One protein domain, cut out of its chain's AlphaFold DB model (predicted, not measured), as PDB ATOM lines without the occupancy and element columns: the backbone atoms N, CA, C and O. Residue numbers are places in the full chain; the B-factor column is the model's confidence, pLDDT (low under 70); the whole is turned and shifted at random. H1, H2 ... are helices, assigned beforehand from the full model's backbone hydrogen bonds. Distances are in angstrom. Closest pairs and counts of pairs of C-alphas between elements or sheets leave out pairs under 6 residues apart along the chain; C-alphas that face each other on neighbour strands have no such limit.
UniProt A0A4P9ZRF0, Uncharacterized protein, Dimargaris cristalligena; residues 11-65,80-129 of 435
ATOM      1  N   ASP A  11      41.792  77.608  25.565       78.69
ATOM      2  CA  ASP A  11      42.492  76.585  24.781       78.69
ATOM      3  C   ASP A  11      41.719  75.263  24.731       78.69
ATOM      4  O   ASP A  11      41.691  74.600  23.688       78.69
ATOM      5  N   GLN A  12      41.021  74.899  25.813       76.81
ATOM      6  CA  GLN A  12      40.115  73.749  25.819       76.81
ATOM      7  C   GLN A  12      38.944  73.948  24.845       76.81
ATOM      8  O   GLN A  12      38.707  73.079  24.004       76.81
ATOM      9  N   VAL A  13      38.267  75.102  24.872       76.62
ATOM     10  CA  VAL A  13      37.176  75.432  23.931       76.62
ATOM     11  C   VAL A  13      37.682  75.470  22.483       76.62
ATOM     12  O   VAL A  13      37.060  74.879  21.597       76.62
ATOM     13  N   SER A  14      38.846  76.078  22.232       84.12
ATOM     14  CA  SER A  14      39.515  76.079  20.920       84.12
ATOM     15  C   SER A  14      39.803  74.655  20.422       84.12
ATOM     16  O   SER A  14      39.517  74.312  19.271       84.12
ATOM     17  N   THR A  15      40.296  73.785  21.306       83.44
ATOM     18  CA  THR A  15      40.592  72.376  21.007       83.44
ATOM     19  C   THR A  15      39.326  71.558  20.750       83.44
ATOM     20  O   THR A  15      39.289  70.769  19.806       83.44
ATOM     21  N   LEU A  16      38.264  71.757  21.538       76.81
ATOM     22  CA  LEU A  16      36.973  71.093  21.343       76.81
ATOM     23  C   LEU A  16      36.309  71.526  20.030       76.81
ATOM     24  O   LEU A  16      35.850  70.663  19.281       76.81
ATOM     25  N   LYS A  17      36.343  72.822  19.691       79.69
ATOM     26  CA  LYS A  17      35.828  73.338  18.412       79.69
ATOM     27  C   LYS A  17      36.575  72.732  17.217       79.69
ATOM     28  O   LYS A  17      35.933  72.254  16.285       79.69
ATOM     29  N   LYS A  18      37.912  72.650  17.276       82.56
ATOM     30  CA  LYS A  18      38.734  71.964  16.258       82.56
ATOM     31  C   LYS A  18      38.385  70.475  16.132       82.56
ATOM     32  O   LYS A  18      38.227  69.986  15.017       82.56
ATOM     33  N   LYS A  19      38.221  69.759  17.255       77.81
ATOM     34  CA  LYS A  19      37.812  68.340  17.265       77.81
ATOM     35  C   LYS A  19      36.418  68.128  16.664       77.81
ATOM     36  O   LYS A  19      36.236  67.165  15.931       77.81
ATOM     37  N   ASN A  20      35.461  69.016  16.946       74.81
ATOM     38  CA  ASN A  20      34.109  68.950  16.387       74.81
ATOM     39  C   ASN A  20      34.134  69.149  14.858       74.81
ATOM     40  O   ASN A  20      33.699  68.262  14.130       74.81
ATOM     41  N   ILE A  21      34.775  70.219  14.365       83.56
ATOM     42  CA  ILE A  21      34.931  70.484  12.920       83.56
ATOM     43  C   ILE A  21      35.603  69.300  12.199       83.56
ATOM     44  O   ILE A  21      35.136  68.866  11.147       83.56
ATOM     45  N   ALA A  22      36.666  68.731  12.779       77.12
ATOM     46  CA  ALA A  22      37.359  67.578  12.202       77.12
ATOM     47  C   ALA A  22      36.505  66.293  12.186       77.12
ATOM     48  O   ALA A  22      36.665  65.467  11.288       77.12
ATOM     49  N   LEU A  23      35.604  66.111  13.156       76.62
ATOM     50  CA  LEU A  23      34.664  64.990  13.193       76.62
ATOM     51  C   LEU A  23      33.537  65.184  12.169       76.62
ATOM     52  O   LEU A  23      33.277  64.272  11.389       76.62
ATOM     53  N   ALA A  24      32.947  66.380  12.090       73.88
ATOM     54  CA  ALA A  24      31.934  66.719  11.090       73.88
ATOM     55  C   ALA A  24      32.455  66.527   9.652       73.88
ATOM     56  O   ALA A  24      31.794  65.888   8.835       73.88
ATOM     57  N   ALA A  25      33.680  66.981   9.362       80.94
ATOM     58  CA  ALA A  25      34.322  66.774   8.061       80.94
ATOM     59  C   ALA A  25      34.556  65.283   7.739       80.94
ATOM     60  O   ALA A  25      34.356  64.858   6.600       80.94
ATOM     61  N   LYS A  26      34.933  64.464   8.734       81.00
ATOM     62  CA  LYS A  26      35.066  63.006   8.565       81.00
ATOM     63  C   LYS A  26      33.726  62.333   8.272       81.00
ATOM     64  O   LYS A  26      33.673  61.507   7.366       81.00
ATOM     65  N   LEU A  27      32.661  62.700   8.988       75.00
ATOM     66  CA  LEU A  27      31.315  62.169   8.751       75.00
ATOM     67  C   LEU A  27      30.784  62.569   7.369       75.00
ATOM     68  O   LEU A  27      30.304  61.711   6.634       75.00
ATOM     69  N   GLN A  28      30.943  63.835   6.967       80.56
ATOM     70  CA  GLN A  28      30.532  64.303   5.641       80.56
ATOM     71  C   GLN A  28      31.305  63.594   4.513       80.56
ATOM     72  O   GLN A  28      30.719  63.263   3.484       80.56
ATOM     73  N   SER A  29      32.601  63.326   4.709       82.38
ATOM     74  CA  SER A  29      33.411  62.549   3.765       82.38
ATOM     75  C   SER A  29      32.928  61.096   3.666       82.38
ATOM     76  O   SER A  29      32.639  60.617   2.571       82.38
ATOM     77  N   ALA A  30      32.741  60.420   4.807       72.25
ATOM     78  CA  ALA A  30      32.253  59.042   4.853       72.25
ATOM     79  C   ALA A  30      30.864  58.890   4.204       72.25
ATOM     80  O   ALA A  30      30.656  57.951   3.439       72.25
ATOM     81  N   LEU A  31      29.952  59.838   4.444       75.12
ATOM     82  CA  LEU A  31      28.621  59.864   3.834       75.12
ATOM     83  C   LEU A  31      28.683  60.004   2.304       75.12
ATOM     84  O   LEU A  31      27.919  59.343   1.608       75.12
ATOM     85  N   ARG A  32      29.603  60.821   1.764       83.12
ATOM     86  CA  ARG A  32      29.816  60.917   0.306       83.12
ATOM     87  C   ARG A  32      30.334  59.603  -0.276       83.12
ATOM     88  O   ARG A  32      29.765  59.124  -1.247       83.12
ATOM     89  N   THR A  33      31.361  59.002   0.330       82.19
ATOM     90  CA  THR A  33      31.905  57.710  -0.129       82.19
ATOM     91  C   THR A  33      30.856  56.598  -0.078       82.19
ATOM     92  O   THR A  33      30.801  55.775  -0.985       82.19
ATOM     93  N   GLN A  34      30.004  56.577   0.949       78.44
ATOM     94  CA  GLN A  34      28.931  55.591   1.066       78.44
ATOM     95  C   GLN A  34      27.840  55.798   0.003       78.44
ATOM     96  O   GLN A  34      27.422  54.825  -0.614       78.44
ATOM     97  N   LYS A  35      27.418  57.045  -0.265       77.44
ATOM     98  CA  LYS A  35      26.480  57.337  -1.363       77.44
ATOM     99  C   LYS A  35      27.037  56.932  -2.726       77.44
ATOM    100  O   LYS A  35      26.333  56.299  -3.497       77.44
ATOM    101  N   GLN A  36      28.314  57.220  -2.982       83.31
ATOM    102  CA  GLN A  36      28.976  56.800  -4.216       83.31
ATOM    103  C   GLN A  36      28.969  55.267  -4.368       83.31
ATOM    104  O   GLN A  36      28.646  54.770  -5.440       83.31
ATOM    105  N   ARG A  37      29.244  54.508  -3.294       77.00
ATOM    106  CA  ARG A  37      29.121  53.037  -3.314       77.00
ATOM    107  C   ARG A  37      27.695  52.575  -3.580       77.00
ATOM    108  O   ARG A  37      27.499  51.636  -4.337       77.00
ATOM    109  N   GLU A  38      26.704  53.216  -2.974       77.94
ATOM    110  CA  GLU A  38      25.292  52.900  -3.202       77.94
ATOM    111  C   GLU A  38      24.881  53.138  -4.666       77.94
ATOM    112  O   GLU A  38      24.251  52.268  -5.268       77.94
ATOM    113  N   GLU A  39      25.317  54.244  -5.273       82.56
ATOM    114  CA  GLU A  39      25.141  54.541  -6.701       82.56
ATOM    115  C   GLU A  39      25.869  53.510  -7.595       82.56
ATOM    116  O   GLU A  39      25.278  52.979  -8.539       82.56
ATOM    117  N   GLU A  40      27.116  53.148  -7.267       85.00
ATOM    118  CA  GLU A  40      27.900  52.114  -7.963       85.00
ATOM    119  C   GLU A  40      27.244  50.721  -7.860       85.00
ATOM    120  O   GLU A  40      27.144  50.006  -8.860       85.00
ATOM    121  N   TYR A  41      26.747  50.322  -6.686       73.50
ATOM    122  CA  TYR A  41      26.046  49.047  -6.492       73.50
ATOM    123  C   TYR A  41      24.703  49.008  -7.234       73.50
ATOM    124  O   TYR A  41      24.388  47.987  -7.848       73.50
ATOM    125  N   GLN A  42      23.938  50.105  -7.254       79.38
ATOM    126  CA  GLN A  42      22.698  50.199  -8.036       79.38
ATOM    127  C   GLN A  42      22.969  50.108  -9.549       79.38
ATOM    128  O   GLN A  42      22.280  49.362 -10.248       79.38
ATOM    129  N   ALA A  43      24.008  50.783 -10.054       79.50
ATOM    130  CA  ALA A  43      24.414  50.705 -11.459       79.50
ATOM    131  C   ALA A  43      24.893  49.294 -11.859       79.50
ATOM    132  O   ALA A  43      24.514  48.779 -12.915       79.50
ATOM    133  N   ASN A  44      25.675  48.632 -10.998       76.56
ATOM    134  CA  ASN A  44      26.097  47.244 -11.196       76.56
ATOM    135  C   ASN A  44      24.899  46.279 -11.201       76.56
ATOM    136  O   ASN A  44      24.817  45.409 -12.067       76.56
ATOM    137  N   LEU A  45      23.943  46.451 -10.282       75.25
ATOM    138  CA  LEU A  45      22.735  45.627 -10.202       75.25
ATOM    139  C   LEU A  45      21.858  45.779 -11.453       75.25
ATOM    140  O   LEU A  45      21.444  44.768 -12.021       75.25
ATOM    141  N   ALA A  46      21.640  47.007 -11.932       80.12
ATOM    142  CA  ALA A  46      20.918  47.258 -13.181       80.12
ATOM    143  C   ALA A  46      21.641  46.643 -14.395       80.12
ATOM    144  O   ALA A  46      21.011  46.017 -15.245       80.12
ATOM    145  N   THR A  47      22.973  46.744 -14.447       84.81
ATOM    146  CA  THR A  47      23.790  46.146 -15.519       84.81
ATOM    147  C   THR A  47      23.673  44.618 -15.535       84.81
ATOM    148  O   THR A  47      23.468  44.029 -16.596       84.81
ATOM    149  N   LEU A  48      23.745  43.968 -14.367       75.19
ATOM    150  CA  LEU A  48      23.577  42.517 -14.231       75.19
ATOM    151  C   LEU A  48      22.149  42.059 -14.573       75.19
ATOM    152  O   LEU A  48      21.985  40.999 -15.172       75.19
ATOM    153  N   GLN A  49      21.122  42.852 -14.248       81.25
ATOM    154  CA  GLN A  49      19.738  42.568 -14.647       81.25
ATOM    155  C   GLN A  49      19.554  42.619 -16.170       81.25
ATOM    156  O   GLN A  49      18.933  41.715 -16.729       81.25
ATOM    157  N   THR A  50      20.134  43.612 -16.852       84.69
ATOM    158  CA  THR A  50      20.116  43.683 -18.323       84.69
ATOM    159  C   THR A  50      20.859  42.499 -18.945       84.69
ATOM    160  O   THR A  50      20.310  41.825 -19.808       84.69
ATOM    161  N   GLN A  51      22.057  42.165 -18.449       79.62
ATOM    162  CA  GLN A  51      22.810  40.993 -18.918       79.62
ATOM    163  C   GLN A  51      22.040  39.679 -18.712       79.62
ATOM    164  O   GLN A  51      22.070  38.811 -19.582       79.62
ATOM    165  N   LEU A  52      21.318  39.531 -17.594       80.88
ATOM    166  CA  LEU A  52      20.458  38.375 -17.346       80.88
ATOM    167  C   LEU A  52      19.320  38.290 -18.375       80.88
ATOM    168  O   LEU A  52      19.069  37.210 -18.904       80.88
ATOM    169  N   ALA A  53      18.662  39.413 -18.678       82.69
ATOM    170  CA  ALA A  53      17.592  39.476 -19.672       82.69
ATOM    171  C   ALA A  53      18.104  39.168 -21.092       82.69
ATOM    172  O   ALA A  53      17.496  38.362 -21.793       82.69
ATOM    173  N   ASP A  54      19.255  39.722 -21.487       83.06
ATOM    174  CA  ASP A  54      19.895  39.449 -22.782       83.06
ATOM    175  C   ASP A  54      20.286  37.967 -22.934       83.06
ATOM    176  O   ASP A  54      20.139  37.382 -24.008       83.06
ATOM    177  N   LEU A  55      20.788  37.336 -21.863       79.38
ATOM    178  CA  LEU A  55      21.126  35.907 -21.845       79.38
ATOM    179  C   LEU A  55      19.873  35.020 -21.884       79.38
ATOM    180  O   LEU A  55      19.864  34.013 -22.591       79.38
ATOM    181  N   GLN A  56      18.808  35.398 -21.171       82.50
ATOM    182  CA  GLN A  56      17.518  34.704 -21.217       82.50
ATOM    183  C   GLN A  56      16.879  34.791 -22.606       82.50
ATOM    184  O   GLN A  56      16.408  33.772 -23.108       82.50
ATOM    185  N   LEU A  57      16.926  35.963 -23.252       82.62
ATOM    186  CA  LEU A  57      16.426  36.152 -24.612       82.62
ATOM    187  C   LEU A  57      17.204  35.282 -25.607       82.62
ATOM    188  O   LEU A  57      16.594  34.487 -26.308       82.62
ATOM    189  N   LYS A  58      18.545  35.314 -25.581       78.69
ATOM    190  CA  LYS A  58      19.382  34.444 -26.433       78.69
ATOM    191  C   LYS A  58      19.103  32.958 -26.220       78.69
ATOM    192  O   LYS A  58      19.043  32.206 -27.186       78.69
ATOM    193  N   HIS A  59      18.924  32.518 -24.975       74.00
ATOM    194  CA  HIS A  59      18.575  31.127 -24.689       74.00
ATOM    195  C   HIS A  59      17.158  30.778 -25.183       74.00
ATOM    196  O   HIS A  59      16.908  29.642 -25.583       74.00
ATOM    197  N   GLN A  60      16.222  31.732 -25.179       76.56
ATOM    198  CA  GLN A  60      14.894  31.550 -25.763       76.56
ATOM    199  C   GLN A  60      14.953  31.500 -27.295       76.56
ATOM    200  O   GLN A  60      14.354  30.601 -27.877       76.56
ATOM    201  N   ASP A  61      15.720  32.381 -27.939       79.56
ATOM    202  CA  ASP A  61      15.936  32.395 -29.389       79.56
ATOM    203  C   ASP A  61      16.591  31.090 -29.868       79.56
ATOM    204  O   ASP A  61      16.102  30.461 -30.803       79.56
ATOM    205  N   LEU A  62      17.632  30.609 -29.176       72.12
ATOM    206  CA  LEU A  62      18.282  29.320 -29.456       72.12
ATOM    207  C   LEU A  62      17.369  28.106 -29.204       72.12
ATOM    208  O   LEU A  62      17.584  27.054 -29.799       72.12
ATOM    209  N   ALA A  63      16.351  28.234 -28.347       72.38
ATOM    210  CA  ALA A  63      15.335  27.201 -28.126       72.38
ATOM    211  C   ALA A  63      14.125  27.310 -29.081       72.38
ATOM    212  O   ALA A  63      13.334  26.371 -29.170       72.38
ATOM    213  N   GLN A  64      13.958  28.446 -29.769       71.38
ATOM    214  CA  GLN A  64      12.953  28.680 -30.817       71.38
ATOM    215  C   GLN A  64      13.512  28.438 -32.227       71.38
ATOM    216  O   GLN A  64      12.747  28.173 -33.152       71.38
ATOM    217  N   ALA A  65      14.833  28.509 -32.399       66.19
ATOM    218  CA  ALA A  65      15.524  28.090 -33.607       66.19
ATOM    219  C   ALA A  65      15.360  26.573 -33.794       66.19
ATOM    220  O   ALA A  65      16.084  25.780 -33.192       66.19
ATOM    221  N   GLU A  80      25.307  20.794 -34.614       68.50
ATOM    222  CA  GLU A  80      24.646  20.358 -33.375       68.50
ATOM    223  C   GLU A  80      25.612  20.363 -32.173       68.50
ATOM    224  O   GLU A  80      25.236  20.785 -31.078       68.50
ATOM    225  N   ALA A  81      26.885  20.001 -32.381       70.25
ATOM    226  CA  ALA A  81      27.929  20.141 -31.367       70.25
ATOM    227  C   ALA A  81      28.232  21.613 -31.022       70.25
ATOM    228  O   ALA A  81      28.450  21.923 -29.850       70.25
ATOM    229  N   GLN A  82      28.210  22.529 -32.000       70.88
ATOM    230  CA  GLN A  82      28.341  23.971 -31.752       70.88
ATOM    231  C   GLN A  82      27.166  24.515 -30.932       70.88
ATOM    232  O   GLN A  82      27.406  25.148 -29.908       70.88
ATOM    233  N   PHE A  83      25.917  24.199 -31.289       72.94
ATOM    234  CA  PHE A  83      24.744  24.609 -30.505       72.94
ATOM    235  C   PHE A  83      24.778  24.071 -29.065       72.94
ATOM    236  O   PHE A  83      24.458  24.796 -28.122       72.94
ATOM    237  N   GLN A  84      25.214  22.822 -28.862       73.88
ATOM    238  CA  GLN A  84      25.394  22.265 -27.516       73.88
ATOM    239  C   GLN A  84      26.534  22.958 -26.747       73.88
ATOM    240  O   GLN A  84      26.392  23.213 -25.547       73.88
ATOM    241  N   ALA A  85      27.634  23.323 -27.412       70.38
ATOM    242  CA  ALA A  85      28.738  24.065 -26.804       70.38
ATOM    243  C   ALA A  85      28.333  25.498 -26.411       70.38
ATOM    244  O   ALA A  85      28.571  25.898 -25.270       70.38
ATOM    245  N   GLU A  86      27.662  26.241 -27.298       73.88
ATOM    246  CA  GLU A  86      27.139  27.585 -27.010       73.88
ATOM    247  C   GLU A  86      26.122  27.554 -25.867       73.88
ATOM    248  O   GLU A  86      26.224  28.344 -24.928       73.88
ATOM    249  N   ARG A  87      25.190  26.591 -25.872       74.69
ATOM    250  CA  ARG A  87      24.250  26.403 -24.761       74.69
ATOM    251  C   ARG A  87      24.980  26.133 -23.441       74.69
ATOM    252  O   ARG A  87      24.668  26.775 -22.442       74.69
ATOM    253  N   THR A  88      25.968  25.238 -23.428       79.44
ATOM    254  CA  THR A  88      26.752  24.933 -22.213       79.44
ATOM    255  C   THR A  88      27.526  26.165 -21.724       79.44
ATOM    256  O   THR A  88      27.628  26.414 -20.520       79.44
ATOM    257  N   GLN A  89      28.034  26.991 -22.645       81.94
ATOM    258  CA  GLN A  89      28.684  28.262 -22.325       81.94
ATOM    259  C   GLN A  89      27.695  29.277 -21.726       81.94
ATOM    260  O   GLN A  89      28.035  29.938 -20.744       81.94
ATOM    261  N   LEU A  90      26.473  29.376 -22.256       76.19
ATOM    262  CA  LEU A  90      25.412  30.239 -21.723       76.19
ATOM    263  C   LEU A  90      24.928  29.775 -20.339       76.19
ATOM    264  O   LEU A  90      24.781  30.603 -19.444       76.19
ATOM    265  N   GLU A  91      24.752  28.468 -20.119       80.00
ATOM    266  CA  GLU A  91      24.432  27.895 -18.799       80.00
ATOM    267  C   GLU A  91      25.552  28.177 -17.775       80.00
ATOM    268  O   GLU A  91      25.281  28.529 -16.622       80.00
ATOM    269  N   THR A  92      26.818  28.128 -18.207       83.50
ATOM    270  CA  THR A  92      27.975  28.507 -17.377       83.50
ATOM    271  C   THR A  92      27.958  30.005 -17.039       83.50
ATOM    272  O   THR A  92      28.058  30.369 -15.867       83.50
ATOM    273  N   GLN A  93      27.751  30.883 -18.029       74.25
ATOM    274  CA  GLN A  93      27.666  32.338 -17.828       74.25
ATOM    275  C   GLN A  93      26.490  32.737 -16.927       74.25
ATOM    276  O   GLN A  93      26.641  33.612 -16.075       74.25
ATOM    277  N   LEU A  94      25.339  32.072 -17.066       74.56
ATOM    278  CA  LEU A  94      24.180  32.249 -16.192       74.56
ATOM    279  C   LEU A  94      24.528  31.896 -14.737       74.56
ATOM    280  O   LEU A  94      24.189  32.646 -13.822       74.56
ATOM    281  N   THR A  95      25.239  30.785 -14.532       82.25
ATOM    282  CA  THR A  95      25.670  30.324 -13.203       82.25
ATOM    283  C   THR A  95      26.685  31.290 -12.578       82.25
ATOM    284  O   THR A  95      26.544  31.664 -11.413       82.25
ATOM    285  N   GLU A  96      27.657  31.785 -13.352       83.00
ATOM    286  CA  GLU A  96      28.582  32.835 -12.902       83.00
ATOM    287  C   GLU A  96      27.862  34.146 -12.554       83.00
ATOM    288  O   GLU A  96      28.175  34.768 -11.539       83.00
ATOM    289  N   ALA A  97      26.893  34.579 -13.365       65.44
ATOM    290  CA  ALA A  97      26.127  35.797 -13.111       65.44
ATOM    291  C   ALA A  97      25.294  35.687 -11.821       65.44
ATOM    292  O   ALA A  97      25.248  36.633 -11.033       65.44
ATOM    293  N   GLN A  98      24.694  34.519 -11.560       76.75
ATOM    294  CA  GLN A  98      23.985  34.236 -10.309       76.75
ATOM    295  C   GLN A  98      24.924  34.234  -9.093       76.75
ATOM    296  O   GLN A  98      24.571  34.811  -8.062       76.75
ATOM    297  N   ALA A  99      26.129  33.665  -9.212       80.25
ATOM    298  CA  ALA A  99      27.139  33.713  -8.152       80.25
ATOM    299  C   ALA A  99      27.559  35.161  -7.833       80.25
ATOM    300  O   ALA A  99      27.448  35.596  -6.688       80.25
ATOM    301  N   ARG A 100      27.914  35.951  -8.859       71.56
ATOM    302  CA  ARG A 100      28.284  37.373  -8.714       71.56
ATOM    303  C   ARG A 100      27.156  38.221  -8.112       71.56
ATOM    304  O   ARG A 100      27.426  39.135  -7.335       71.56
ATOM    305  N   LEU A 101      25.894  37.922  -8.436       70.25
ATOM    306  CA  LEU A 101      24.725  38.563  -7.823       70.25
ATOM    307  C   LEU A 101      24.591  38.203  -6.332       70.25
ATOM    308  O   LEU A 101      24.277  39.075  -5.518       70.25
ATOM    309  N   GLY A 102      24.865  36.946  -5.967       69.94
ATOM    310  CA  GLY A 102      24.940  36.489  -4.578       69.94
ATOM    311  C   GLY A 102      26.029  37.211  -3.781       69.94
ATOM    312  O   GLY A 102      25.736  37.769  -2.721       69.94
ATOM    313  N   ASP A 103      27.246  37.283  -4.324       79.12
ATOM    314  CA  ASP A 103      28.379  37.990  -3.713       79.12
ATOM    315  C   ASP A 103      28.093  39.487  -3.537       79.12
ATOM    316  O   ASP A 103      28.325  40.048  -2.465       79.12
ATOM    317  N   CYS A 104      27.534  40.141  -4.561       68.19
ATOM    318  CA  CYS A 104      27.152  41.553  -4.514       68.19
ATOM    319  C   CYS A 104      26.109  41.821  -3.413       68.19
ATOM    320  O   CYS A 104      26.250  42.756  -2.623       68.19
ATOM    321  N   LYS A 105      25.102  40.946  -3.282       69.44
ATOM    322  CA  LYS A 105      24.108  41.031  -2.205       69.44
ATOM    323  C   LYS A 105      24.732  40.810  -0.821       69.44
ATOM    324  O   LYS A 105      24.408  41.541   0.113       69.44
ATOM    325  N   ALA A 106      25.650  39.855  -0.684       71.88
ATOM    326  CA  ALA A 106      26.362  39.607   0.570       71.88
ATOM    327  C   ALA A 106      27.253  40.795   0.982       71.88
ATOM    328  O   ALA A 106      27.306  41.139   2.166       71.88
ATOM    329  N   GLN A 107      27.900  41.463   0.016       69.00
ATOM    330  CA  GLN A 107      28.634  42.712   0.246       69.00
ATOM    331  C   GLN A 107      27.699  43.835   0.707       69.00
ATOM    332  O   GLN A 107      27.981  44.461   1.726       69.00
ATOM    333  N   TRP A 108      26.563  44.040   0.034       71.38
ATOM    334  CA  TRP A 108      25.555  45.029   0.433       71.38
ATOM    335  C   TRP A 108      25.055  44.805   1.869       71.38
ATOM    336  O   TRP A 108      25.068  45.724   2.688       71.38
ATOM    337  N   ASP A 109      24.685  43.571   2.223       68.38
ATOM    338  CA  ASP A 109      24.226  43.241   3.576       68.38
ATOM    339  C   ASP A 109      25.353  43.333   4.628       68.38
ATOM    340  O   ASP A 109      25.073  43.474   5.820       68.38
ATOM    341  N   GLN A 110      26.633  43.285   4.233       79.69
ATOM    342  CA  GLN A 110      27.784  43.553   5.110       79.69
ATOM    343  C   GLN A 110      28.083  45.055   5.259       79.69
ATOM    344  O   GLN A 110      28.324  45.514   6.379       79.69
ATOM    345  N   GLU A 111      28.026  45.837   4.178       72.69
ATOM    346  CA  GLU A 111      28.127  47.304   4.217       72.69
ATOM    347  C   GLU A 111      27.012  47.883   5.096       72.69
ATOM    348  O   GLU A 111      27.290  48.650   6.015       72.69
ATOM    349  N   ARG A 112      25.766  47.433   4.895       74.50
ATOM    350  CA  ARG A 112      24.587  47.849   5.668       74.50
ATOM    351  C   ARG A 112      24.728  47.589   7.169       74.50
ATOM    352  O   ARG A 112      24.342  48.447   7.959       74.50
ATOM    353  N   ARG A 113      25.292  46.441   7.571       74.88
ATOM    354  CA  ARG A 113      25.607  46.147   8.984       74.88
ATOM    355  C   ARG A 113      26.681  47.094   9.517       74.88
ATOM    356  O   ARG A 113      26.422  47.807  10.474       74.88
ATOM    357  N   THR A 114      27.796  47.227   8.798       74.31
ATOM    358  CA  THR A 114      28.899  48.148   9.140       74.31
ATOM    359  C   THR A 114      28.433  49.610   9.281       74.31
ATOM    360  O   THR A 114      28.984  50.378  10.072       74.31
ATOM    361  N   LEU A 115      27.418  50.014   8.512       70.44
ATOM    362  CA  LEU A 115      26.755  51.318   8.596       70.44
ATOM    363  C   LEU A 115      25.932  51.445   9.894       70.44
ATOM    364  O   LEU A 115      26.041  52.451  10.594       70.44
ATOM    365  N   LEU A 116      25.147  50.416  10.231       72.50
ATOM    366  CA  LEU A 116      24.340  50.344  11.452       72.50
ATOM    367  C   LEU A 116      25.216  50.370  12.714       72.50
ATOM    368  O   LEU A 116      24.950  51.141  13.636       72.50
ATOM    369  N   ASP A 117      26.298  49.590  12.716       76.31
ATOM    370  CA  ASP A 117      27.277  49.530  13.802       76.31
ATOM    371  C   ASP A 117      27.889  50.922  14.032       76.31
ATOM    372  O   ASP A 117      27.881  51.436  15.146       76.31
ATOM    373  N   ARG A 118      28.303  51.607  12.954       73.38
ATOM    374  CA  ARG A 118      28.815  52.989  13.011       73.38
ATOM    375  C   ARG A 118      27.787  54.015  13.478       73.38
ATOM    376  O   ARG A 118      28.160  54.968  14.158       73.38
ATOM    377  N   ALA A 119      26.521  53.871  13.094       70.25
ATOM    378  CA  ALA A 119      25.454  54.743  13.577       70.25
ATOM    379  C   ALA A 119      25.230  54.555  15.089       70.25
ATOM    380  O   ALA A 119      25.023  55.536  15.801       70.25
ATOM    381  N   THR A 120      25.358  53.318  15.573       75.75
ATOM    382  CA  THR A 120      25.258  52.960  16.995       75.75
ATOM    383  C   THR A 120      26.461  53.492  17.782       75.75
ATOM    384  O   THR A 120      26.268  54.253  18.724       75.75
ATOM    385  N   ASP A 121      27.693  53.254  17.310       74.94
ATOM    386  CA  ASP A 121      28.937  53.844  17.843       74.94
ATOM    387  C   ASP A 121      28.859  55.376  17.971       74.94
ATOM    388  O   ASP A 121      29.438  55.964  18.889       74.94
ATOM    389  N   LEU A 122      28.203  56.052  17.020       69.94
ATOM    390  CA  LEU A 122      28.030  57.507  17.026       69.94
ATOM    391  C   LEU A 122      26.931  57.962  17.989       69.94
ATOM    392  O   LEU A 122      27.108  58.992  18.638       69.94
ATOM    393  N   ALA A 123      25.835  57.210  18.111       70.38
ATOM    394  CA  ALA A 123      24.809  57.453  19.121       70.38
ATOM    395  C   ALA A 123      25.391  57.285  20.535       70.38
ATOM    396  O   ALA A 123      25.250  58.187  21.361       70.38
ATOM    397  N   ASP A 124      26.153  56.218  20.779       73.00
ATOM    398  CA  ASP A 124      26.846  55.981  22.046       73.00
ATOM    399  C   ASP A 124      27.909  57.054  22.322       73.00
ATOM    400  O   ASP A 124      28.002  57.565  23.439       73.00
ATOM    401  N   GLN A 125      28.661  57.510  21.314       69.25
ATOM    402  CA  GLN A 125      29.580  58.655  21.443       69.25
ATOM    403  C   GLN A 125      28.890  60.017  21.630       69.25
ATOM    404  O   GLN A 125      29.581  61.007  21.900       69.25
ATOM    405  N   LEU A 126      27.566  60.103  21.487       66.19
ATOM    406  CA  LEU A 126      26.771  61.289  21.815       66.19
ATOM    407  C   LEU A 126      26.151  61.175  23.216       66.19
ATOM    408  O   LEU A 126      26.193  62.152  23.960       66.19
ATOM    409  N   THR A 127      25.639  60.000  23.598       65.25
ATOM    410  CA  THR A 127      24.966  59.760  24.891       65.25
ATOM    411  C   THR A 127      25.938  59.518  26.049       65.25
ATOM    412  O   THR A 127      25.754  60.074  27.127       65.25
ATOM    413  N   THR A 128      27.000  58.730  25.843       58.28
ATOM    414  CA  THR A 128      27.997  58.402  26.886       58.28
ATOM    415  C   THR A 128      29.052  59.489  27.076       58.28
ATOM    416  O   THR A 128      29.860  59.436  28.007       58.28
ATOM    417  N   ARG A 129      29.077  60.493  26.195       52.97
ATOM    418  CA  ARG A 129      30.058  61.569  26.269       52.97
ATOM    419  C   ARG A 129      29.760  62.419  27.504       52.97
ATOM    420  O   ARG A 129      28.705  63.047  27.550       52.97
TER     421      ARG A 129
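What this domain is: This is residues 11 to 65 and 80 to 129 of the 435 residues of an uncharacterized protein of Dimargaris cristalligena (UniProt A0A4P9ZRF0). Two very long, nearly straight helices, H1 and H2, run opposite ways side by side at a shallow tilt and make a thin rod. They touch along part of their lengths, and two stretches stand free: residues 11 to 30, which belong to H1, and residues 116 to 129, of which 116 to 127 belong to H2. The printed part has 105 residues, with H1 followed by H2 and no named strand; the class is all helix. The whole is extended, with a radius of gyration of the C-alphas of 23.6 A, and spans 83 by 20 by 17 A.

Where its parts are: H1, residues 11 to 64, measures 79.1 A from C-alpha 11 at (42.492, 76.585, 24.781) to C-alpha 64. H2, residues 80 to 127, measures 70.3 A and ends with C-alpha 127 at (24.966, 59.760, 24.891).

How they stand to each other: H1, with residues 41 to 59 alone, touches residues 87 to 104 of H2. The closest C-alphas, of Leu 55 and Leu 90, are 7.1 A apart. The tilt is shallow, 20 degrees, opposite ways. In H1 and H2 every O i to N i+4 pair is within hydrogen-bond range.

The domain as a whole: Residues 66 to 79 are not printed; C-alphas 65 and 80 are 12.0 A apart across the cut. Mean pLDDT of the printed part is 75.9; 14 residues are under 70, among them 125 to 129.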